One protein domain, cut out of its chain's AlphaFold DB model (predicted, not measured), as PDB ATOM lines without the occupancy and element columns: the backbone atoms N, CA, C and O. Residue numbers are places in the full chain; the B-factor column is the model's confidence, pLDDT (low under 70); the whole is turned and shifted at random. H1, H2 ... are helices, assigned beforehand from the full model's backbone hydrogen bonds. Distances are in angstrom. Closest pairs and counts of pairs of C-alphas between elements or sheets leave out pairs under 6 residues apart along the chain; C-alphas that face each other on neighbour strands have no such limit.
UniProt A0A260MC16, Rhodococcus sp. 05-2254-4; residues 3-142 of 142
ATOM      1  N   GLY A   3     105.564   4.789 -13.886       58.09
ATOM      2  CA  GLY A   3     104.573   3.707 -13.813       58.09
ATOM      3  C   GLY A   3     104.291   3.134 -12.420       58.09
ATOM      4  O   GLY A   3     103.247   2.517 -12.240       58.09
ATOM      5  N   SER A   4     105.179   3.312 -11.435       61.06
ATOM      6  CA  SER A   4     104.965   2.765 -10.085       61.06
ATOM      7  C   SER A   4     103.967   3.598  -9.275       61.06
ATOM      8  O   SER A   4     103.048   3.038  -8.690       61.06
ATOM      9  N   GLY A   5     104.084   4.931  -9.314       67.69
ATOM     10  CA  GLY A   5     103.213   5.833  -8.550       67.69
ATOM     11  C   GLY A   5     101.761   5.860  -9.042       67.69
ATOM     12  O   GLY A   5     100.835   5.901  -8.236       67.69
ATOM     13  N   GLU A   6     101.533   5.772 -10.355       69.19
ATOM     14  CA  GLU A   6     100.176   5.693 -10.922       69.19
ATOM     15  C   GLU A   6      99.477   4.374 -10.561       69.19
ATOM     16  O   GLU A   6      98.277   4.358 -10.275       69.19
ATOM     17  N   LEU A   7     100.230   3.270 -10.530       70.00
ATOM     18  CA  LEU A   7      99.721   1.961 -10.133       70.00
ATOM     19  C   LEU A   7      99.378   1.929  -8.637       70.00
ATOM     20  O   LEU A   7      98.317   1.432  -8.269       70.00
ATOM     21  N   GLU A   8     100.241   2.476  -7.780       76.25
ATOM     22  CA  GLU A   8      99.988   2.591  -6.338       76.25
ATOM     23  C   GLU A   8      98.761   3.462  -6.052       76.25
ATOM     24  O   GLU A   8      97.864   3.039  -5.321       76.25
ATOM     25  N   ALA A   9      98.649   4.626  -6.698       79.81
ATOM     26  CA  ALA A   9      97.489   5.501  -6.557       79.81
ATOM     27  C   ALA A   9      96.193   4.821  -7.024       79.81
ATOM     28  O   ALA A   9      95.147   4.965  -6.392       79.81
ATOM     29  N   ALA A  10      96.242   4.050  -8.112       76.56
ATOM     30  CA  ALA A  10      95.106   3.266  -8.581       76.56
ATOM     31  C   ALA A  10      94.699   2.159  -7.591       76.56
ATOM     32  O   ALA A  10      93.507   1.939  -7.373       76.56
ATOM     33  N   GLN A  11      95.667   1.496  -6.954       79.75
ATOM     34  CA  GLN A  11      95.411   0.481  -5.927       79.75
ATOM     35  C   GLN A  11      94.834   1.072  -4.646       79.75
ATOM     36  O   GLN A  11      93.922   0.475  -4.072       79.75
ATOM     37  N   ALA A  12      95.323   2.237  -4.226       86.38
ATOM     38  CA  ALA A  12      94.853   2.927  -3.031       86.38
ATOM     39  C   ALA A  12      93.354   3.256  -3.114       86.38
ATOM     40  O   ALA A  12      92.640   3.177  -2.119       86.38
ATOM     41  N   LYS A  13      92.826   3.522  -4.319       89.38
ATOM     42  CA  LYS A  13      91.384   3.759  -4.513       89.38
ATOM     43  C   LYS A  13      90.517   2.592  -4.056       89.38
ATOM     44  O   LYS A  13      89.374   2.823  -3.682       89.38
ATOM     45  N   TRP A  14      91.022   1.363  -4.073       90.56
ATOM     46  CA  TRP A  14      90.263   0.187  -3.653       90.56
ATOM     47  C   TRP A  14      90.247  -0.032  -2.138       90.56
ATOM     48  O   TRP A  14      89.448  -0.834  -1.661       90.56
ATOM     49  N   GLU A  15      91.075   0.667  -1.365       90.38
ATOM     50  CA  GLU A  15      91.055   0.549   0.094       90.38
ATOM     51  C   GLU A  15      89.685   0.958   0.665       90.38
ATOM     52  O   GLU A  15      89.087   1.931   0.191       90.38
ATOM     53  N   PRO A  16      89.141   0.222   1.652       92.94
ATOM     54  CA  PRO A  16      89.805  -0.802   2.470       92.94
ATOM     55  C   PRO A  16      89.718  -2.245   1.929       92.94
ATOM     56  O   PRO A  16      90.141  -3.173   2.613       92.94
ATOM     57  N   ILE A  17      89.184  -2.475   0.724       92.75
ATOM     58  CA  ILE A  17      89.014  -3.830   0.174       92.75
ATOM     59  C   ILE A  17      90.400  -4.471  -0.038       92.75
ATOM     60  O   ILE A  17      91.252  -3.853  -0.690       92.75
ATOM     61  N   PRO A  18      90.661  -5.694   0.459       90.62
ATOM     62  CA  PRO A  18      91.966  -6.335   0.316       90.62
ATOM     63  C   PRO A  18      92.196  -6.853  -1.120       90.62
ATOM     64  O   PRO A  18      91.224  -7.162  -1.823       90.62
ATOM     65  N   PRO A  19      93.455  -6.942  -1.598       87.44
ATOM     66  CA  PRO A  19      93.782  -7.208  -3.005       87.44
ATOM     67  C   PRO A  19      93.075  -8.411  -3.640       87.44
ATOM     68  O   PRO A  19      92.556  -8.308  -4.755       87.44
ATOM     69  N   GLU A  20      92.996  -9.536  -2.934       85.81
ATOM     70  CA  GLU A  20      92.346 -10.758  -3.406       85.81
ATOM     71  C   GLU A  20      90.853 -10.550  -3.695       85.81
ATOM     72  O   GLU A  20      90.313 -11.085  -4.667       85.81
ATOM     73  N   ARG A  21      90.192  -9.701  -2.903       90.88
ATOM     74  CA  ARG A  21      88.763  -9.416  -3.026       90.88
ATOM     75  C   ARG A  21      88.470  -8.375  -4.103       90.88
ATOM     76  O   ARG A  21      87.447  -8.487  -4.774       90.88
ATOM     77  N   ARG A  22      89.395  -7.441  -4.365       91.56
ATOM     78  CA  ARG A  22      89.301  -6.474  -5.485       91.56
ATOM     79  C   ARG A  22      89.115  -7.191  -6.818       91.56
ATOM     80  O   ARG A  22      88.252  -6.828  -7.618       91.56
ATOM     81  N   ARG A  23      89.897  -8.253  -7.042       88.12
ATOM     82  CA  ARG A  23      89.808  -9.071  -8.258       88.12
ATOM     83  C   ARG A  23      88.460  -9.778  -8.361       88.12
ATOM     84  O   ARG A  23      87.843  -9.740  -9.423       88.12
ATOM     85  N   ALA A  24      87.994 -10.383  -7.272       92.00
ATOM     86  CA  ALA A  24      86.696 -11.054  -7.236       92.00
ATOM     87  C   ALA A  24      85.536 -10.078  -7.505       92.00
ATOM     88  O   ALA A  24      84.617 -10.411  -8.258       92.00
ATOM     89  N   TRP A  25      85.603  -8.855  -6.973       94.56
ATOM     90  CA  TRP A  25      84.658  -7.785  -7.301       94.56
ATOM     91  C   TRP A  25      84.694  -7.422  -8.776       94.56
ATOM     92  O   TRP A  25      83.655  -7.431  -9.426       94.56
ATOM     93  N   CYS A  26      85.874  -7.174  -9.341       92.19
ATOM     94  CA  CYS A  26      85.992  -6.847 -10.760       92.19
ATOM     95  C   CYS A  26      85.432  -7.960 -11.657       92.19
ATOM     96  O   CYS A  26      84.727  -7.683 -12.621       92.19
ATOM     97  N   GLN A  27      85.698  -9.224 -11.332       90.19
ATOM     98  CA  GLN A  27      85.136 -10.358 -12.068       90.19
ATOM     99  C   GLN A  27      83.611 -10.414 -11.957       90.19
ATOM    100  O   GLN A  27      82.932 -10.628 -12.956       90.19
ATOM    101  N   THR A  28      83.074 -10.168 -10.764       92.56
ATOM    102  CA  THR A  28      81.629 -10.149 -10.508       92.56
ATOM    103  C   THR A  28      80.930  -9.013 -11.262       92.56
ATOM    104  O   THR A  28      79.900  -9.218 -11.902       92.56
ATOM    105  N   LEU A  29      81.510  -7.813 -11.235       92.81
ATOM    106  CA  LEU A  29      80.950  -6.621 -11.869       92.81
ATOM    107  C   LEU A  29      81.058  -6.648 -13.399       92.81
ATOM    108  O   LEU A  29      80.319  -5.931 -14.062       92.81
ATOM    109  N   LEU A  30      81.886  -7.514 -13.995       90.06
ATOM    110  CA  LEU A  30      81.848  -7.734 -15.447       90.06
ATOM    111  C   LEU A  30      80.513  -8.313 -15.925       90.06
ATOM    112  O   LEU A  30      80.090  -8.002 -17.038       90.06
ATOM    113  N   SER A  31      79.865  -9.155 -15.115       87.31
ATOM    114  CA  SER A  31      78.550  -9.719 -15.443       87.31
ATOM    115  C   SER A  31      77.436  -8.685 -15.303       87.31
ATOM    116  O   SER A  31      76.484  -8.705 -16.077       87.31
ATOM    117  N   TYR A  32      77.576  -7.774 -14.339       87.81
ATOM    118  CA  TYR A  32      76.587  -6.750 -14.016       87.81
ATOM    119  C   TYR A  32      77.284  -5.408 -13.773       87.81
ATOM    120  O   TYR A  32      77.459  -5.012 -12.615       87.81
ATOM    121  N   PRO A  33      77.721  -4.714 -14.837       89.25
ATOM    122  CA  PRO A  33      78.487  -3.490 -14.675       89.25
ATOM    123  C   PRO A  33      77.610  -2.384 -14.073       89.25
ATOM    124  O   PRO A  33      76.473  -2.219 -14.509       89.25
ATOM    125  N   PRO A  34      78.119  -1.587 -13.112       87.06
ATOM    126  CA  PRO A  34      77.372  -0.468 -12.521       87.06
ATOM    127  C   PRO A  34      77.124   0.684 -13.500       87.06
ATOM    128  O   PRO A  34      76.306   1.568 -13.247       87.06
ATOM    129  N   ILE A  35      77.889   0.725 -14.588       86.12
ATOM    130  CA  ILE A  35      77.769   1.712 -15.651       86.12
ATOM    131  C   ILE A  35      78.384   1.153 -16.932       86.12
ATOM    132  O   ILE A  35      79.429   0.497 -16.909       86.12
ATOM    133  N   TRP A  36      77.738   1.442 -18.058       85.12
ATOM    134  CA  TRP A  36      78.254   1.133 -19.382       85.12
ATOM    135  C   TRP A  36      79.050   2.309 -19.962       85.12
ATOM    136  O   TRP A  36      78.502   3.369 -20.260       85.12
ATOM    137  N   TYR A  37      80.354   2.123 -20.172       82.81
ATOM    138  CA  TYR A  37      81.226   3.160 -20.745       82.81
ATOM    139  C   TYR A  37      81.346   3.106 -22.278       82.81
ATOM    140  O   TYR A  37      82.098   3.887 -22.859       82.81
ATOM    141  N   GLY A  38      80.599   2.221 -22.944       84.00
ATOM    142  CA  GLY A  38      80.723   1.950 -24.378       84.00
ATOM    143  C   GLY A  38      81.476   0.648 -24.662       84.00
ATOM    144  O   GLY A  38      82.164   0.109 -23.800       84.00
ATOM    145  N   VAL A  39      81.362   0.142 -25.894       85.81
ATOM    146  CA  VAL A  39      81.907  -1.175 -26.277       85.81
ATOM    147  C   VAL A  39      83.421  -1.254 -26.061       85.81
ATOM    148  O   VAL A  39      83.886  -2.163 -25.378       85.81
ATOM    149  N   PHE A  40      84.194  -0.299 -26.590       88.25
ATOM    150  CA  PHE A  40      85.659  -0.352 -26.509       88.25
ATOM    151  C   PHE A  40      86.194  -0.266 -25.068       88.25
ATOM    152  O   PHE A  40      86.965  -1.152 -24.692       88.25
ATOM    153  N   PRO A  41      85.763   0.695 -24.220       86.50
ATOM    154  CA  PRO A  41      86.195   0.718 -22.820       86.50
ATOM    155  C   PRO A  41      85.818  -0.551 -22.046       86.50
ATOM    156  O   PRO A  41      86.586  -1.020 -21.207       86.50
ATOM    157  N   MET A  42      84.658  -1.144 -22.343       88.88
ATOM    158  CA  MET A  42      84.208  -2.374 -21.689       88.88
ATOM    159  C   MET A  42      85.004  -3.607 -22.135       88.88
ATOM    160  O   MET A  42      85.311  -4.461 -21.302       88.88
ATOM    161  N   LEU A  43      85.395  -3.694 -23.412       89.44
ATOM    162  CA  LEU A  43      86.285  -4.750 -23.908       89.44
ATOM    163  C   LEU A  43      87.668  -4.671 -23.260       89.44
ATOM    164  O   LEU A  43      88.189  -5.694 -22.816       89.44
ATOM    165  N   GLU A  44      88.232  -3.469 -23.152       89.25
ATOM    166  CA  GLU A  44      89.532  -3.276 -22.510       89.25
ATOM    167  C   GLU A  44      89.470  -3.593 -21.011       89.25
ATOM    168  O   GLU A  44      90.302  -4.340 -20.496       89.25
ATOM    169  N   THR A  45      88.418  -3.137 -20.322       89.19
ATOM    170  CA  THR A  45      88.167  -3.490 -18.915       89.19
ATOM    171  C   THR A  45      88.080  -5.005 -18.738       89.19
ATOM    172  O   THR A  45      88.731  -5.572 -17.861       89.19
ATOM    173  N   ARG A  46      87.330  -5.695 -19.607       89.25
ATOM    174  CA  ARG A  46      87.220  -7.157 -19.587       89.25
ATOM    175  C   ARG A  46      88.576  -7.827 -19.785       89.25
ATOM    176  O   ARG A  46      88.903  -8.748 -19.041       89.25
ATOM    177  N   ARG A  47      89.365  -7.371 -20.759       90.69
ATOM    178  CA  ARG A  47      90.706  -7.898 -21.038       90.69
ATOM    179  C   ARG A  47      91.606  -7.783 -19.806       90.69
ATOM    180  O   ARG A  47      92.198  -8.781 -19.405       90.69
ATOM    181  N   LEU A  48      91.655  -6.606 -19.182       88.31
ATOM    182  CA  LEU A  48      92.464  -6.343 -17.987       88.31
ATOM    183  C   LEU A  48      92.064  -7.240 -16.811       88.31
ATOM    184  O   LEU A  48      92.918  -7.884 -16.202       88.31
ATOM    185  N   VAL A  49      90.767  -7.333 -16.518       87.75
ATOM    186  CA  VAL A  49      90.257  -8.133 -15.395       87.75
ATOM    187  C   VAL A  49      90.509  -9.631 -15.603       87.75
ATOM    188  O   VAL A  49      90.908 -10.334 -14.672       87.75
ATOM    189  N   LEU A  50      90.335 -10.141 -16.828       86.19
ATOM    190  CA  LEU A  50      90.596 -11.551 -17.141       86.19
ATOM    191  C   LEU A  50      92.088 -11.905 -17.081       86.19
ATOM    192  O   LEU A  50      92.428 -13.025 -16.706       86.19
ATOM    193  N   GLN A  51      92.977 -10.948 -17.358       86.62
ATOM    194  CA  GLN A  51      94.427 -11.098 -17.177       86.62
ATOM    195  C   GLN A  51      94.875 -10.998 -15.708       86.62
ATOM    196  O   GLN A  51      96.062 -11.103 -15.414       86.62
ATOM    197  N   GLY A  52      93.936 -10.838 -14.772       74.62
ATOM    198  CA  GLY A  52      94.210 -10.760 -13.340       74.62
ATOM    199  C   GLY A  52      94.453  -9.355 -12.806       74.62
ATOM    200  O   GLY A  52      94.805  -9.220 -11.637       74.62
ATOM    201  N   GLY A  53      94.222  -8.329 -13.627       80.44
ATOM    202  CA  GLY A  53      94.129  -6.945 -13.179       80.44
ATOM    203  C   GLY A  53      92.784  -6.623 -12.520       80.44
ATOM    204  O   GLY A  53      91.923  -7.485 -12.323       80.44
ATOM    205  N   TYR A  54      92.596  -5.349 -12.196       79.00
ATOM    206  CA  TYR A  54      91.369  -4.786 -11.635       79.00
ATOM    207  C   TYR A  54      90.963  -3.540 -12.427       79.00
ATOM    208  O   TYR A  54      91.793  -2.884 -13.058       79.00
ATOM    209  N   ALA A  55      89.668  -3.228 -12.418       82.38
ATOM    210  CA  ALA A  55      89.160  -1.994 -12.997       82.38
ATOM    211  C   ALA A  55      89.509  -0.808 -12.083       82.38
ATOM    212  O   ALA A  55      89.375  -0.894 -10.864       82.38
ATOM    213  N   ASN A  56      89.905   0.318 -12.677       82.38
ATOM    214  CA  ASN A  56      90.175   1.570 -11.954       82.38
ATOM    215  C   ASN A  56      89.033   2.589 -12.084       82.38
ATOM    216  O   ASN A  56      89.209   3.768 -11.776       82.38
ATOM    217  N   ALA A  57      87.877   2.143 -12.580       86.56
ATOM    218  CA  ALA A  57      86.697   2.978 -12.725       86.56
ATOM    219  C   ALA A  57      86.062   3.245 -11.354       86.56
ATOM    220  O   ALA A  57      85.720   2.309 -10.633       86.56
ATOM    221  N   GLU A  58      85.862   4.520 -11.028       88.56
ATOM    222  CA  GLU A  58      85.311   4.973  -9.743       88.56
ATOM    223  C   GLU A  58      83.950   4.333  -9.445       88.56
ATOM    224  O   GLU A  58      83.780   3.714  -8.404       88.56
ATOM    225  N   ALA A  59      83.041   4.292 -10.426       88.62
ATOM    226  CA  ALA A  59      81.730   3.663 -10.257       88.62
ATOM    227  C   ALA A  59      81.784   2.164  -9.886       88.62
ATOM    228  O   ALA A  59      80.849   1.651  -9.274       88.62
ATOM    229  N   TRP A  60      82.844   1.449 -10.278       92.31
ATOM    230  CA  TRP A  60      83.039   0.036  -9.929       92.31
ATOM    231  C   TRP A  60      83.557  -0.121  -8.507       92.31
ATOM    232  O   TRP A  60      83.060  -0.956  -7.754       92.31
ATOM    233  N   ILE A  61      84.538   0.707  -8.158       93.62
ATOM    234  CA  ILE A  61      85.139   0.767  -6.829       93.62
ATOM    235  C   ILE A  61      84.075   1.151  -5.798       93.62
ATOM    236  O   ILE A  61      83.910   0.456  -4.797       93.62
ATOM    237  N   ASP A  62      83.308   2.203  -6.071       94.50
ATOM    238  CA  ASP A  62      82.282   2.714  -5.167       94.50
ATOM    239  C   ASP A  62      81.168   1.701  -4.944       94.50
ATOM    240  O   ASP A  62      80.746   1.493  -3.809       94.50
ATOM    241  N   LEU A  63      80.705   1.023  -6.002       95.50
ATOM    242  CA  LEU A  63      79.705  -0.030  -5.847       95.50
ATOM    243  C   LEU A  63      80.232  -1.162  -4.954       95.50
ATOM    244  O   LEU A  63      79.527  -1.580  -4.042       95.50
ATOM    245  N   ALA A  64      81.459  -1.633  -5.190       96.25
ATOM    246  CA  ALA A  64      82.057  -2.701  -4.393       96.25
ATOM    247  C   ALA A  64      82.193  -2.309  -2.913       96.25
ATOM    248  O   ALA A  64      81.847  -3.096  -2.034       96.25
ATOM    249  N   LYS A  65      82.639  -1.078  -2.629       96.88
ATOM    250  CA  LYS A  65      82.760  -0.568  -1.255       96.88
ATOM    251  C   LYS A  65      81.411  -0.458  -0.558       96.88
ATOM    252  O   LYS A  65      81.283  -0.921   0.570       96.88
ATOM    253  N   ARG A  66      80.410   0.121  -1.227       97.62
ATOM    254  CA  ARG A  66      79.043   0.234  -0.694       97.62
ATOM    255  C   ARG A  66      78.431  -1.138  -0.432       97.62
ATOM    256  O   ARG A  66      77.824  -1.354   0.609       97.62
ATOM    257  N   ALA A  67      78.666  -2.090  -1.331       97.75
ATOM    258  CA  ALA A  67      78.198  -3.456  -1.169       97.75
ATOM    259  C   ALA A  67      78.863  -4.160   0.028       97.75
ATOM    260  O   ALA A  67      78.155  -4.743   0.845       97.75
ATOM    261  N   GLU A  68      80.188  -4.057   0.196       97.44
ATOM    262  CA  GLU A  68      80.866  -4.604   1.384       97.44
ATOM    263  C   GLU A  68      80.419  -3.933   2.682       97.44
ATOM    264  O   GLU A  68      80.265  -4.618   3.693       97.44
ATOM    265  N   ALA A  69      80.153  -2.625   2.657       97.31
ATOM    266  CA  ALA A  69      79.682  -1.889   3.827       97.31
ATOM    267  C   ALA A  69      78.330  -2.402   4.353       97.31
ATOM    268  O   ALA A  69      78.093  -2.346   5.558       97.31
ATOM    269  N   VAL A  70      77.470  -2.938   3.480       97.31
ATOM    270  CA  VAL A  70      76.181  -3.542   3.864       97.31
ATOM    271  C   VAL A  70      76.233  -5.074   3.969       97.31
ATOM    272  O   VAL A  70      75.198  -5.721   4.091       97.31
ATOM    273  N   GLY A  71      77.428  -5.672   3.930       96.88
ATOM    274  CA  GLY A  71      77.630  -7.106   4.161       96.88
ATOM    275  C   GLY A  71      77.623  -7.986   2.908       96.88
ATOM    276  O   GLY A  71      77.733  -9.207   3.018       96.88
ATOM    277  N   PHE A  72      77.542  -7.424   1.700       97.94
ATOM    278  CA  PHE A  72      77.762  -8.229   0.499       97.94
ATOM    279  C   PHE A  72      79.238  -8.589   0.338       97.94
ATOM    280  O   PHE A  72      80.144  -7.771   0.455       97.94
ATOM    281  N   THR A  73      79.472  -9.829  -0.064       96.50
ATOM    282  CA  THR A  73      80.724 -10.277  -0.670       96.50
ATOM    283  C   THR A  73      80.545 -10.294  -2.192       96.50
ATOM    284  O   THR A  73      79.406 -10.354  -2.664       96.50
ATOM    285  N   PRO A  74      81.625 -10.360  -2.995       95.94
ATOM    286  CA  PRO A  74      81.492 -10.542  -4.442       95.94
ATOM    287  C   PRO A  74      80.593 -11.734  -4.812       95.94
ATOM    288  O   PRO A  74      79.753 -11.654  -5.705       95.94
ATOM    289  N   ARG A  75      80.718 -12.844  -4.071       95.69
ATOM    290  CA  ARG A  75      79.923 -14.054  -4.301       95.69
ATOM    291  C   ARG A  75      78.444 -13.834  -3.994       95.69
ATOM    292  O   ARG A  75      77.604 -14.210  -4.807       95.69
ATOM    293  N   THR A  76      78.120 -13.273  -2.830       97.25
ATOM    294  CA  THR A  76      76.718 -13.067  -2.434       97.25
ATOM    295  C   THR A  76      76.055 -12.005  -3.303       97.25
ATOM    296  O   THR A  76      74.910 -12.189  -3.702       97.25
ATOM    297  N   TRP A  77      76.795 -10.975  -3.717       97.38
ATOM    298  CA  TRP A  77      76.333  -9.993  -4.697       97.38
ATOM    299  C   TRP A  77      75.976 -10.633  -6.037       97.38
ATOM    300  O   TRP A  77      74.914 -10.352  -6.589       97.38
ATOM    301  N   LEU A  78      76.823 -11.527  -6.560       96.25
ATOM    302  CA  LEU A  78      76.538 -12.221  -7.816       96.25
ATOM    303  C   LEU A  78      75.245 -13.041  -7.731       96.25
ATOM    304  O   LEU A  78      74.403 -12.956  -8.623       96.25
ATOM    305  N   ILE A  79      75.079 -13.807  -6.648       97.19
ATOM    306  CA  ILE A  79      73.882 -14.626  -6.407       97.19
ATOM    307  C   ILE A  79      72.638 -13.738  -6.310       97.19
ATOM    308  O   ILE A  79      71.610 -14.041  -6.919       97.19
ATOM    309  N   PHE A  80      72.731 -12.626  -5.584       97.44
ATOM    310  CA  PHE A  80      71.655 -11.649  -5.476       97.44
ATOM    311  C   PHE A  80      71.274 -11.065  -6.842       97.44
ATOM    312  O   PHE A  80      70.103 -11.108  -7.218       97.44
ATOM    313  N   ARG A  81      72.249 -10.595  -7.632       96.25
ATOM    314  CA  ARG A  81      71.997 -10.037  -8.971       96.25
ATOM    315  C   ARG A  81      71.330 -11.052  -9.892       96.25
ATOM    316  O   ARG A  81      70.372 -10.698 -10.565       96.25
ATOM    317  N   GLN A  82      71.764 -12.311  -9.863       95.75
ATOM    318  CA  GLN A  82      71.117 -13.398 -10.606       95.75
ATOM    319  C   GLN A  82      69.686 -13.666 -10.127       95.75
ATOM    320  O   GLN A  82      68.806 -13.957 -10.936       95.75
ATOM    321  N   SER A  83      69.432 -13.536  -8.826       96.50
ATOM    322  CA  SER A  83      68.106 -13.750  -8.238       96.50
ATOM    323  C   SER A  83      67.102 -12.646  -8.591       96.50
ATOM    324  O   SER A  83      65.903 -12.881  -8.478       96.50
ATOM    325  N   LEU A  84      67.566 -11.482  -9.065       95.69
ATOM    326  CA  LEU A  84      66.727 -10.403  -9.608       95.69
ATOM    327  C   LEU A  84      66.314 -10.620 -11.078       95.69
ATOM    328  O   LEU A  84      65.363 -10.008 -11.552       95.69
ATOM    329  N   GLU A  85      67.003 -11.481 -11.828       94.12
ATOM    330  CA  GLU A  85      66.747 -11.655 -13.267       94.12
ATOM    331  C   GLU A  85      65.364 -12.222 -13.654       94.12
ATOM    332  O   GLU A  85      64.873 -11.863 -14.732       94.12
ATOM    333  N   PRO A  86      64.699 -13.091 -12.858       94.88
ATOM    334  CA  PRO A  86      63.419 -13.668 -13.254       94.88
ATOM    335  C   PRO A  86      62.368 -12.620 -13.653       94.88
ATOM    336  O   PRO A  86      61.977 -11.759 -12.867       94.88
ATOM    337  N   VAL A  87      61.844 -12.741 -14.878       91.88
ATOM    338  CA  VAL A  87      60.952 -11.746 -15.510       91.88
ATOM    339  C   VAL A  87      59.706 -11.445 -14.675       91.88
ATOM    340  O   VAL A  87      59.260 -10.299 -14.622       91.88
ATOM    341  N   TYR A  88      59.160 -12.449 -13.986       93.75
ATOM    342  CA  TYR A  88      57.958 -12.275 -13.170       93.75
ATOM    343  C   TYR A  88      58.164 -11.296 -12.002       93.75
ATOM    344  O   TYR A  88      57.198 -10.673 -11.566       93.75
ATOM    345  N   LEU A  89      59.398 -11.126 -11.509       94.81
ATOM    346  CA  LEU A  89      59.698 -10.172 -10.439       94.81
ATOM    347  C   LEU A  89      59.500  -8.732 -10.916       94.81
ATOM    348  O   LEU A  89      58.932  -7.923 -10.187       94.81
ATOM    349  N   LYS A  90      59.882  -8.441 -12.165       93.12
ATOM    350  CA  LYS A  90      59.794  -7.102 -12.764       93.12
ATOM    351  C   LYS A  90      58.349  -6.602 -12.818       93.12
ATOM    352  O   LYS A  90      58.084  -5.460 -12.474       93.12
ATOM    353  N   GLY A  91      57.408  -7.466 -13.203       91.25
ATOM    354  CA  GLY A  91      55.985  -7.106 -13.260       91.25
ATOM    355  C   GLY A  91      55.285  -7.102 -11.899       91.25
ATOM    356  O   GLY A  91      54.283  -6.416 -11.725       91.25
ATOM    357  N   ARG A  92      55.795  -7.875 -10.933       94.75
ATOM    358  CA  ARG A  92      55.166  -8.049  -9.618       94.75
ATOM    359  C   ARG A  92      55.585  -6.990  -8.601       94.75
ATOM    360  O   ARG A  92      54.778  -6.648  -7.744       94.75
ATOM    361  N   PHE A  93      56.824  -6.510  -8.672       94.31
ATOM    362  CA  PHE A  93      57.400  -5.616  -7.672       94.31
ATOM    363  C   PHE A  93      57.750  -4.264  -8.302       94.31
ATOM    364  O   PHE A  93      58.750  -4.165  -9.015       94.31
ATOM    365  N   PRO A  94      56.967  -3.199  -8.045       91.62
ATOM    366  CA  PRO A  94      57.286  -1.854  -8.528       91.62
ATOM    367  C   PRO A  94      58.653  -1.343  -8.056       91.62
ATOM    368  O   PRO A  94      59.316  -0.629  -8.795       91.62
ATOM    369  N   SER A  95      59.100  -1.771  -6.874       89.81
ATOM    370  CA  SER A  95      60.423  -1.498  -6.292       89.81
ATOM    371  C   SER A  95      61.579  -2.218  -6.999       89.81
ATOM    372  O   SER A  95      62.743  -1.961  -6.702       89.81
ATOM    373  N   HIS A  96      61.295  -3.134  -7.933       95.50
ATOM    374  CA  HIS A  96      62.339  -3.848  -8.653       95.50
ATOM    375  C   HIS A  96      63.255  -2.854  -9.392       95.50
ATOM    376  O   HIS A  96      62.740  -1.989 -10.101       95.50
ATOM    377  N   PRO A  97      64.595  -3.011  -9.350       93.44
ATOM    378  CA  PRO A  97      65.537  -2.105 -10.025       93.44
ATOM    379  C   PRO A  97      65.270  -1.903 -11.523       93.44
ATOM    380  O   PRO A  97      65.658  -0.907 -12.139       93.44
ATOM    381  N   GLU A  98      64.579  -2.864 -12.139       92.44
ATOM    382  CA  GLU A  98      64.159  -2.750 -13.534       92.44
ATOM    383  C   GLU A  98      63.127  -1.647 -13.798       92.44
ATOM    384  O   GLU A  98      63.097  -1.100 -14.896       92.44
ATOM    385  N   ASN A  99      62.362  -1.272 -12.782       91.62
ATOM    386  CA  ASN A  99      61.319  -0.255 -12.841       91.62
ATOM    387  C   ASN A  99      61.793   1.103 -12.296       91.62
ATOM    388  O   ASN A  99      61.051   2.080 -12.342       91.62
ATOM    389  N   MET A 100      63.032   1.167 -11.802       89.75
ATOM    390  CA  MET A 100      63.643   2.370 -11.242       89.75
ATOM    391  C   MET A 100      64.429   3.152 -12.310       89.75
ATOM    392  O   MET A 100      64.813   2.577 -13.341       89.75
ATOM    393  N   PRO A 101      64.701   4.456 -12.083       87.94
ATOM    394  CA  PRO A 101      65.504   5.266 -12.993       87.94
ATOM    395  C   PRO A 101      66.845   4.611 -13.333       87.94
ATOM    396  O   PRO A 101      67.585   4.152 -12.461       87.94
ATOM    397  N   LYS A 102      67.171   4.575 -14.625       87.00
ATOM    398  CA  LYS A 102      68.416   3.986 -15.119       87.00
ATOM    399  C   LYS A 102      69.549   4.994 -15.091       87.00
ATOM    400  O   LYS A 102      69.351   6.189 -15.312       87.00
ATOM    401  N   ARG A 103      70.774   4.502 -14.920       84.19
ATOM    402  CA  ARG A 103      71.971   5.321 -15.116       84.19
ATOM    403  C   ARG A 103      72.318   5.326 -16.594       84.19
ATOM    404  O   ARG A 103      72.603   4.277 -17.171       84.19
ATOM    405  N   ARG A 104      72.316   6.510 -17.205       80.75
ATOM    406  CA  ARG A 104      72.760   6.680 -18.588       80.75
ATOM    407  C   ARG A 104      74.287   6.685 -18.634       80.75
ATOM    408  O   ARG A 104      74.930   7.543 -18.038       80.75
ATOM    409  N   GLY A 105      74.845   5.701 -19.326       75.75
ATOM    410  CA  GLY A 105      76.265   5.622 -19.635       75.75
ATOM    411  C   GLY A 105      76.620   6.336 -20.939       75.75
ATOM    412  O   GLY A 105      75.800   7.017 -21.563       75.75
ATOM    413  N   ASN A 106      77.858   6.137 -21.387       75.62
ATOM    414  CA  ASN A 106      78.300   6.657 -22.679       75.62
ATOM    415  C   ASN A 106      77.531   5.980 -23.825       75.62
ATOM    416  O   ASN A 106      77.220   4.788 -23.772       75.62
ATOM    417  N   GLY A 107      77.249   6.740 -24.886       70.19
ATOM    418  CA  GLY A 107      76.531   6.232 -26.061       70.19
ATOM    419  C   GLY A 107      75.029   6.024 -25.845       70.19
ATOM    420  O   GLY A 107      74.401   5.331 -26.638       70.19
ATOM    421  N   GLY A 108      74.450   6.596 -24.782       75.38
ATOM    422  CA  GLY A 108      73.007   6.549 -24.519       75.38
ATOM    423  C   GLY A 108      72.502   5.221 -23.955       75.38
ATOM    424  O   GLY A 108      71.300   5.078 -23.755       75.38
ATOM    425  N   VAL A 109      73.398   4.271 -23.671       80.81
ATOM    426  CA  VAL A 109      73.035   2.977 -23.088       80.81
ATOM    427  C   VAL A 109      72.654   3.164 -21.625       80.81
ATOM    428  O   VAL A 109      73.427   3.687 -20.818       80.81
ATOM    429  N   GLU A 110      71.455   2.717 -21.287       85.50
ATOM    430  CA  GLU A 110      70.937   2.725 -19.929       85.50
ATOM    431  C   GLU A 110      71.363   1.460 -19.186       85.50
ATOM    432  O   GLU A 110      71.279   0.348 -19.701       85.50
ATOM    433  N   THR A 111      71.863   1.642 -17.968       85.38
ATOM    434  CA  THR A 111      72.278   0.558 -17.079       85.38
ATOM    435  C   THR A 111      71.330   0.496 -15.891       85.38
ATOM    436  O   THR A 111      71.022   1.524 -15.278       85.38
ATOM    437  N   VAL A 112      70.869  -0.712 -15.563       88.88
ATOM    438  CA  VAL A 112      70.088  -0.969 -14.347       88.88
ATOM    439  C   VAL A 112      70.948  -0.636 -13.136       88.88
ATOM    440  O   VAL A 112      72.015  -1.222 -12.954       88.88
ATOM    441  N   VAL A 113      70.477   0.301 -12.319       87.75
ATOM    442  CA  VAL A 113      71.134   0.660 -11.063       87.75
ATOM    443  C   VAL A 113      70.589  -0.244  -9.978       87.75
ATOM    444  O   VAL A 113      69.379  -0.348  -9.815       87.75
ATOM    445  N   VAL A 114      71.487  -0.908  -9.259       93.75
ATOM    446  CA  VAL A 114      71.152  -1.658  -8.052       93.75
ATOM    447  C   VAL A 114      72.018  -1.087  -6.950       93.75
ATOM    448  O   VAL A 114      73.218  -1.366  -6.908       93.75
ATOM    449  N   ASP A 115      71.427  -0.238  -6.118       93.94
ATOM    450  CA  ASP A 115      72.117   0.346  -4.979       93.94
ATOM    451  C   ASP A 115      72.117  -0.667  -3.822       93.94
ATOM    452  O   ASP A 115      71.053  -1.156  -3.440       93.94
ATOM    453  N   PRO A 116      73.295  -1.072  -3.302       96.44
ATOM    454  CA  PRO A 116      73.373  -2.108  -2.274       96.44
ATOM    455  C   PRO A 116      72.567  -1.787  -1.013       96.44
ATOM    456  O   PRO A 116      72.057  -2.697  -0.363       96.44
ATOM    457  N   GLU A 117      72.446  -0.503  -0.678       96.12
ATOM    458  CA  GLU A 117      71.757  -0.007   0.509       96.12
ATOM    459  C   GLU A 117      70.267  -0.375   0.525       96.12
ATOM    460  O   GLU A 117      69.756  -0.793   1.569       96.12
ATOM    461  N   ASP A 118      69.610  -0.333  -0.639       94.62
ATOM    462  CA  ASP A 118      68.198  -0.703  -0.812       94.62
ATOM    463  C   ASP A 118      67.947  -2.195  -0.523       94.62
ATOM    464  O   ASP A 118      66.824  -2.611  -0.239       94.62
ATOM    465  N   PHE A 119      69.006  -3.010  -0.555       96.38
ATOM    466  CA  PHE A 119      68.969  -4.461  -0.364       96.38
ATOM    467  C   PHE A 119      69.870  -4.922   0.784       96.38
ATOM    468  O   PHE A 119      70.278  -6.083   0.826       96.38
ATOM    469  N   SER A 120      70.168  -4.030   1.731       96.88
ATOM    470  CA  SER A 120      71.096  -4.265   2.848       96.88
ATOM    471  C   SER A 120      70.732  -5.448   3.753       96.88
ATOM    472  O   SER A 120      71.593  -5.994   4.434       96.88
ATOM    473  N   GLU A 121      69.482  -5.907   3.735       96.56
ATOM    474  CA  GLU A 121      69.063  -7.100   4.484       96.56
ATOM    475  C   GLU A 121      69.297  -8.416   3.754       96.56
ATOM    476  O   GLU A 121      69.331  -9.475   4.384       96.56
ATOM    477  N   TRP A 122      69.443  -8.372   2.429       98.06
ATOM    478  CA  TRP A 122      69.590  -9.573   1.621       98.06
ATOM    479  C   TRP A 122      70.774 -10.441   2.076       98.06
ATOM    480  O   TRP A 122      70.574 -11.651   2.224       98.06
ATOM    481  N   PRO A 123      71.980  -9.885   2.349       97.75
ATOM    482  CA  PRO A 123      73.111 -10.681   2.823       97.75
ATOM    483  C   PRO A 123      72.794 -11.421   4.121       97.75
ATOM    484  O   PRO A 123      73.051 -12.618   4.214       97.75
ATOM    485  N   TRP A 124      72.166 -10.735   5.079       96.81
ATOM    486  CA  TRP A 124      71.811 -11.316   6.371       96.81
ATOM    487  C   TRP A 124      70.772 -12.434   6.239       96.81
ATOM    488  O   TRP A 124      70.934 -13.495   6.838       96.81
ATOM    489  N   LEU A 125      69.737 -12.246   5.411       97.62
ATOM    490  CA  LEU A 125      68.743 -13.290   5.139       97.62
ATOM    491  C   LEU A 125      69.399 -14.532   4.526       97.62
ATOM    492  O   LEU A 125      69.130 -15.658   4.942       97.62
ATOM    493  N   PHE A 126      70.292 -14.331   3.558       97.56
ATOM    494  CA  PHE A 126      71.008 -15.428   2.916       97.56
ATOM    495  C   PHE A 126      71.925 -16.172   3.902       97.56
ATOM    496  O   PHE A 126      71.934 -17.402   3.924       97.56
ATOM    497  N   GLU A 127      72.645 -15.449   4.762       96.19
ATOM    498  CA  GLU A 127      73.473 -16.037   5.825       96.19
ATOM    499  C   GLU A 127      72.645 -16.775   6.885       96.19
ATOM    500  O   GLU A 127      73.072 -17.818   7.379       96.19
ATOM    501  N   ALA A 128      71.431 -16.303   7.178       96.69
ATOM    502  CA  ALA A 128      70.477 -16.974   8.058       96.69
ATOM    503  C   ALA A 128      69.870 -18.259   7.452       96.69
ATOM    504  O   ALA A 128      69.077 -18.934   8.108       96.69
ATOM    505  N   GLY A 129      70.242 -18.619   6.218       97.25
ATOM    506  CA  GLY A 129      69.861 -19.873   5.568       97.25
ATOM    507  C   GLY A 129      68.638 -19.780   4.657       97.25
ATOM    508  O   GLY A 129      68.189 -20.813   4.151       97.25
ATOM    509  N   TYR A 130      68.107 -18.579   4.408       97.69
ATOM    510  CA  TYR A 130      67.054 -18.395   3.410       97.69
ATOM    511  C   TYR A 130      67.590 -18.736   2.022       97.69
ATOM    512  O   TYR A 130      68.742 -18.446   1.679       97.69
ATOM    513  N   ARG A 131      66.742 -19.314   1.166       97.50
ATOM    514  CA  ARG A 131      67.114 -19.486  -0.240       97.50
ATOM    515  C   ARG A 131      67.259 -18.111  -0.884       97.50
ATOM    516  O   ARG A 131      66.494 -17.199  -0.591       97.50
ATOM    517  N   ALA A 132      68.181 -17.987  -1.838       97.06
ATOM    518  CA  ALA A 132      68.449 -16.722  -2.529       97.06
ATOM    519  C   ALA A 132      67.173 -16.047  -3.072       97.06
ATOM    520  O   ALA A 132      66.965 -14.855  -2.869       97.06
ATOM    521  N   GLY A 133      66.274 -16.829  -3.683       96.50
ATOM    522  CA  GLY A 133      64.990 -16.323  -4.172       96.50
ATOM    523  C   GLY A 133      64.039 -15.856  -3.063       96.50
ATOM    524  O   GLY A 133      63.341 -14.868  -3.254       96.50
ATOM    525  N   GLU A 134      64.028 -16.517  -1.903       97.12
ATOM    526  CA  GLU A 134      63.204 -16.114  -0.751       97.12
ATOM    527  C   GLU A 134      63.707 -14.791  -0.170       97.12
ATOM    528  O   GLU A 134      62.919 -13.863   0.001       97.12
ATOM    529  N   ALA A 135      65.023 -14.669   0.028       97.50
ATOM    530  CA  ALA A 135      65.654 -13.425   0.458       97.50
ATOM    531  C   ALA A 135      65.365 -12.278  -0.527       97.50
ATOM    532  O   ALA A 135      64.978 -11.186  -0.116       97.50
ATOM    533  N   THR A 136      65.464 -12.532  -1.839       97.19
ATOM    534  CA  THR A 136      65.150 -11.530  -2.871       97.19
ATOM    535  C   THR A 136      63.693 -11.088  -2.810       97.19
ATOM    536  O   THR A 136      63.426  -9.886  -2.789       97.19
ATOM    537  N   LEU A 137      62.748 -12.030  -2.733       96.44
ATOM    538  CA  LEU A 137      61.323 -11.717  -2.609       96.44
ATOM    539  C   LEU A 137      61.040 -10.868  -1.368       96.44
ATOM    540  O   LEU A 137      60.290  -9.899  -1.455       96.44
ATOM    541  N   GLN A 138      61.662 -11.200  -0.238       95.25
ATOM    542  CA  GLN A 138      61.491 -10.460   1.007       95.25
ATOM    543  C   GLN A 138      62.016  -9.025   0.893       95.25
ATOM    544  O   GLN A 138      61.315  -8.097   1.289       95.25
ATOM    545  N   THR A 139      63.189  -8.822   0.287       94.94
ATOM    546  CA  THR A 139      63.739  -7.471   0.083       94.94
ATOM    547  C   THR A 139      62.955  -6.629  -0.924       94.94
ATOM    548  O   THR A 139      62.838  -5.426  -0.735       94.94
ATOM    549  N   LEU A 140      62.364  -7.242  -1.957       94.69
ATOM    550  CA  LEU A 140      61.539  -6.533  -2.946       94.69
ATOM    551  C   LEU A 140      60.133  -6.185  -2.438       94.69
ATOM    552  O   LEU A 140      59.469  -5.335  -3.020       94.69
ATOM    553  N   SER A 141      59.649  -6.854  -1.390       90.88
ATOM    554  CA  SER A 141      58.282  -6.672  -0.874       90.88
ATOM    555  C   SER A 141      58.130  -5.492   0.095       90.88
ATOM    556  O   SER A 141      57.077  -5.360   0.716       90.88
ATOM    557  N   ARG A 142      59.175  -4.681   0.260       75.94
ATOM    558  CA  ARG A 142      59.176  -3.465   1.078       75.94
ATOM    559  C   ARG A 142      58.693  -2.268   0.276       75.94
ATOM    560  O   ARG A 142      57.991  -1.436   0.888       75.94
TER     561      ARG A 142
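AT A GLANCE: This is residues 3 to 142 of the 142 residues of a protein of Rhodococcus sp. 05-2254-4 (UniProt A0A260MC16). Helices H2 and H5 run the same way, partly side by side, with H3 folded back on H2 and H4 crossing it; the H8 and H9 hairpin packs on H5 through H9. H1 lies out at one end, touching no helix, and H6 lies towards the other. The 140 printed residues hold nine named helices, H1 to H9 in order, and no named strand: all helix. The whole is compact, with a radius of gyration of the C-alphas of 15.7 A and spans of 50 by 36 by 21 A.

IN THESE COORDINATES: H1 is residues 3 to 12, from C-alpha 3 at (104.573, 3.707, -13.813). H2, residues 19 to 31, is 19.8 A long; H3, 39 to 50, 16.3 A; H4, 58 to 69, 16.2 A; H5, 74 to 84, 15.6 A. H6 is residues 87 to 92, H7 116 to 119, H8 122 to 127. H9, 132 to 140, ends at C-alpha 140, (61.539, -6.533, -2.946).

HOW THE PARTS SIT: H2 is the hub. It touches H5 at a shallow tilt of 18 degrees, closest C-alphas Trp 25 and Pro 74, 5.1 A. H3, with residues 46 to 50 alone, touches H2 in a hairpin at 39 degrees, closest C-alphas Cys 26 and Val 49, 6.4 A. H4 only just touches H2, with 3 pairs of C-alphas within 8 A, closest Trp 25 and Ala 64, 6.4 A. H4, with residues 63 to 67 alone, touches H7, closest C-alphas Ala 67 and Pro 116, 5.1 A. H9 touches H5, closest C-alphas Ser 83 and Gly 133, 5.7 A. H6 and H9 are near each other. Every O i to N i+4 pair is within hydrogen-bond range in H3, H4, H5, H8 and H9, but 5 of 6 in H1, 6 of 9 in H2 and 1 of 2 in H6; H7 is too short for one.

THE WHOLE: The C-alphas of Ser 4 and Arg 92, the farthest apart, are 51.0 A apart. The printed part has no cut. The H6 to H7 link is long, residues 93 to 115; in it 103 to 104 pair antiparallel with 110 to 111. Residues 3 to 6 have pLDDT under 70.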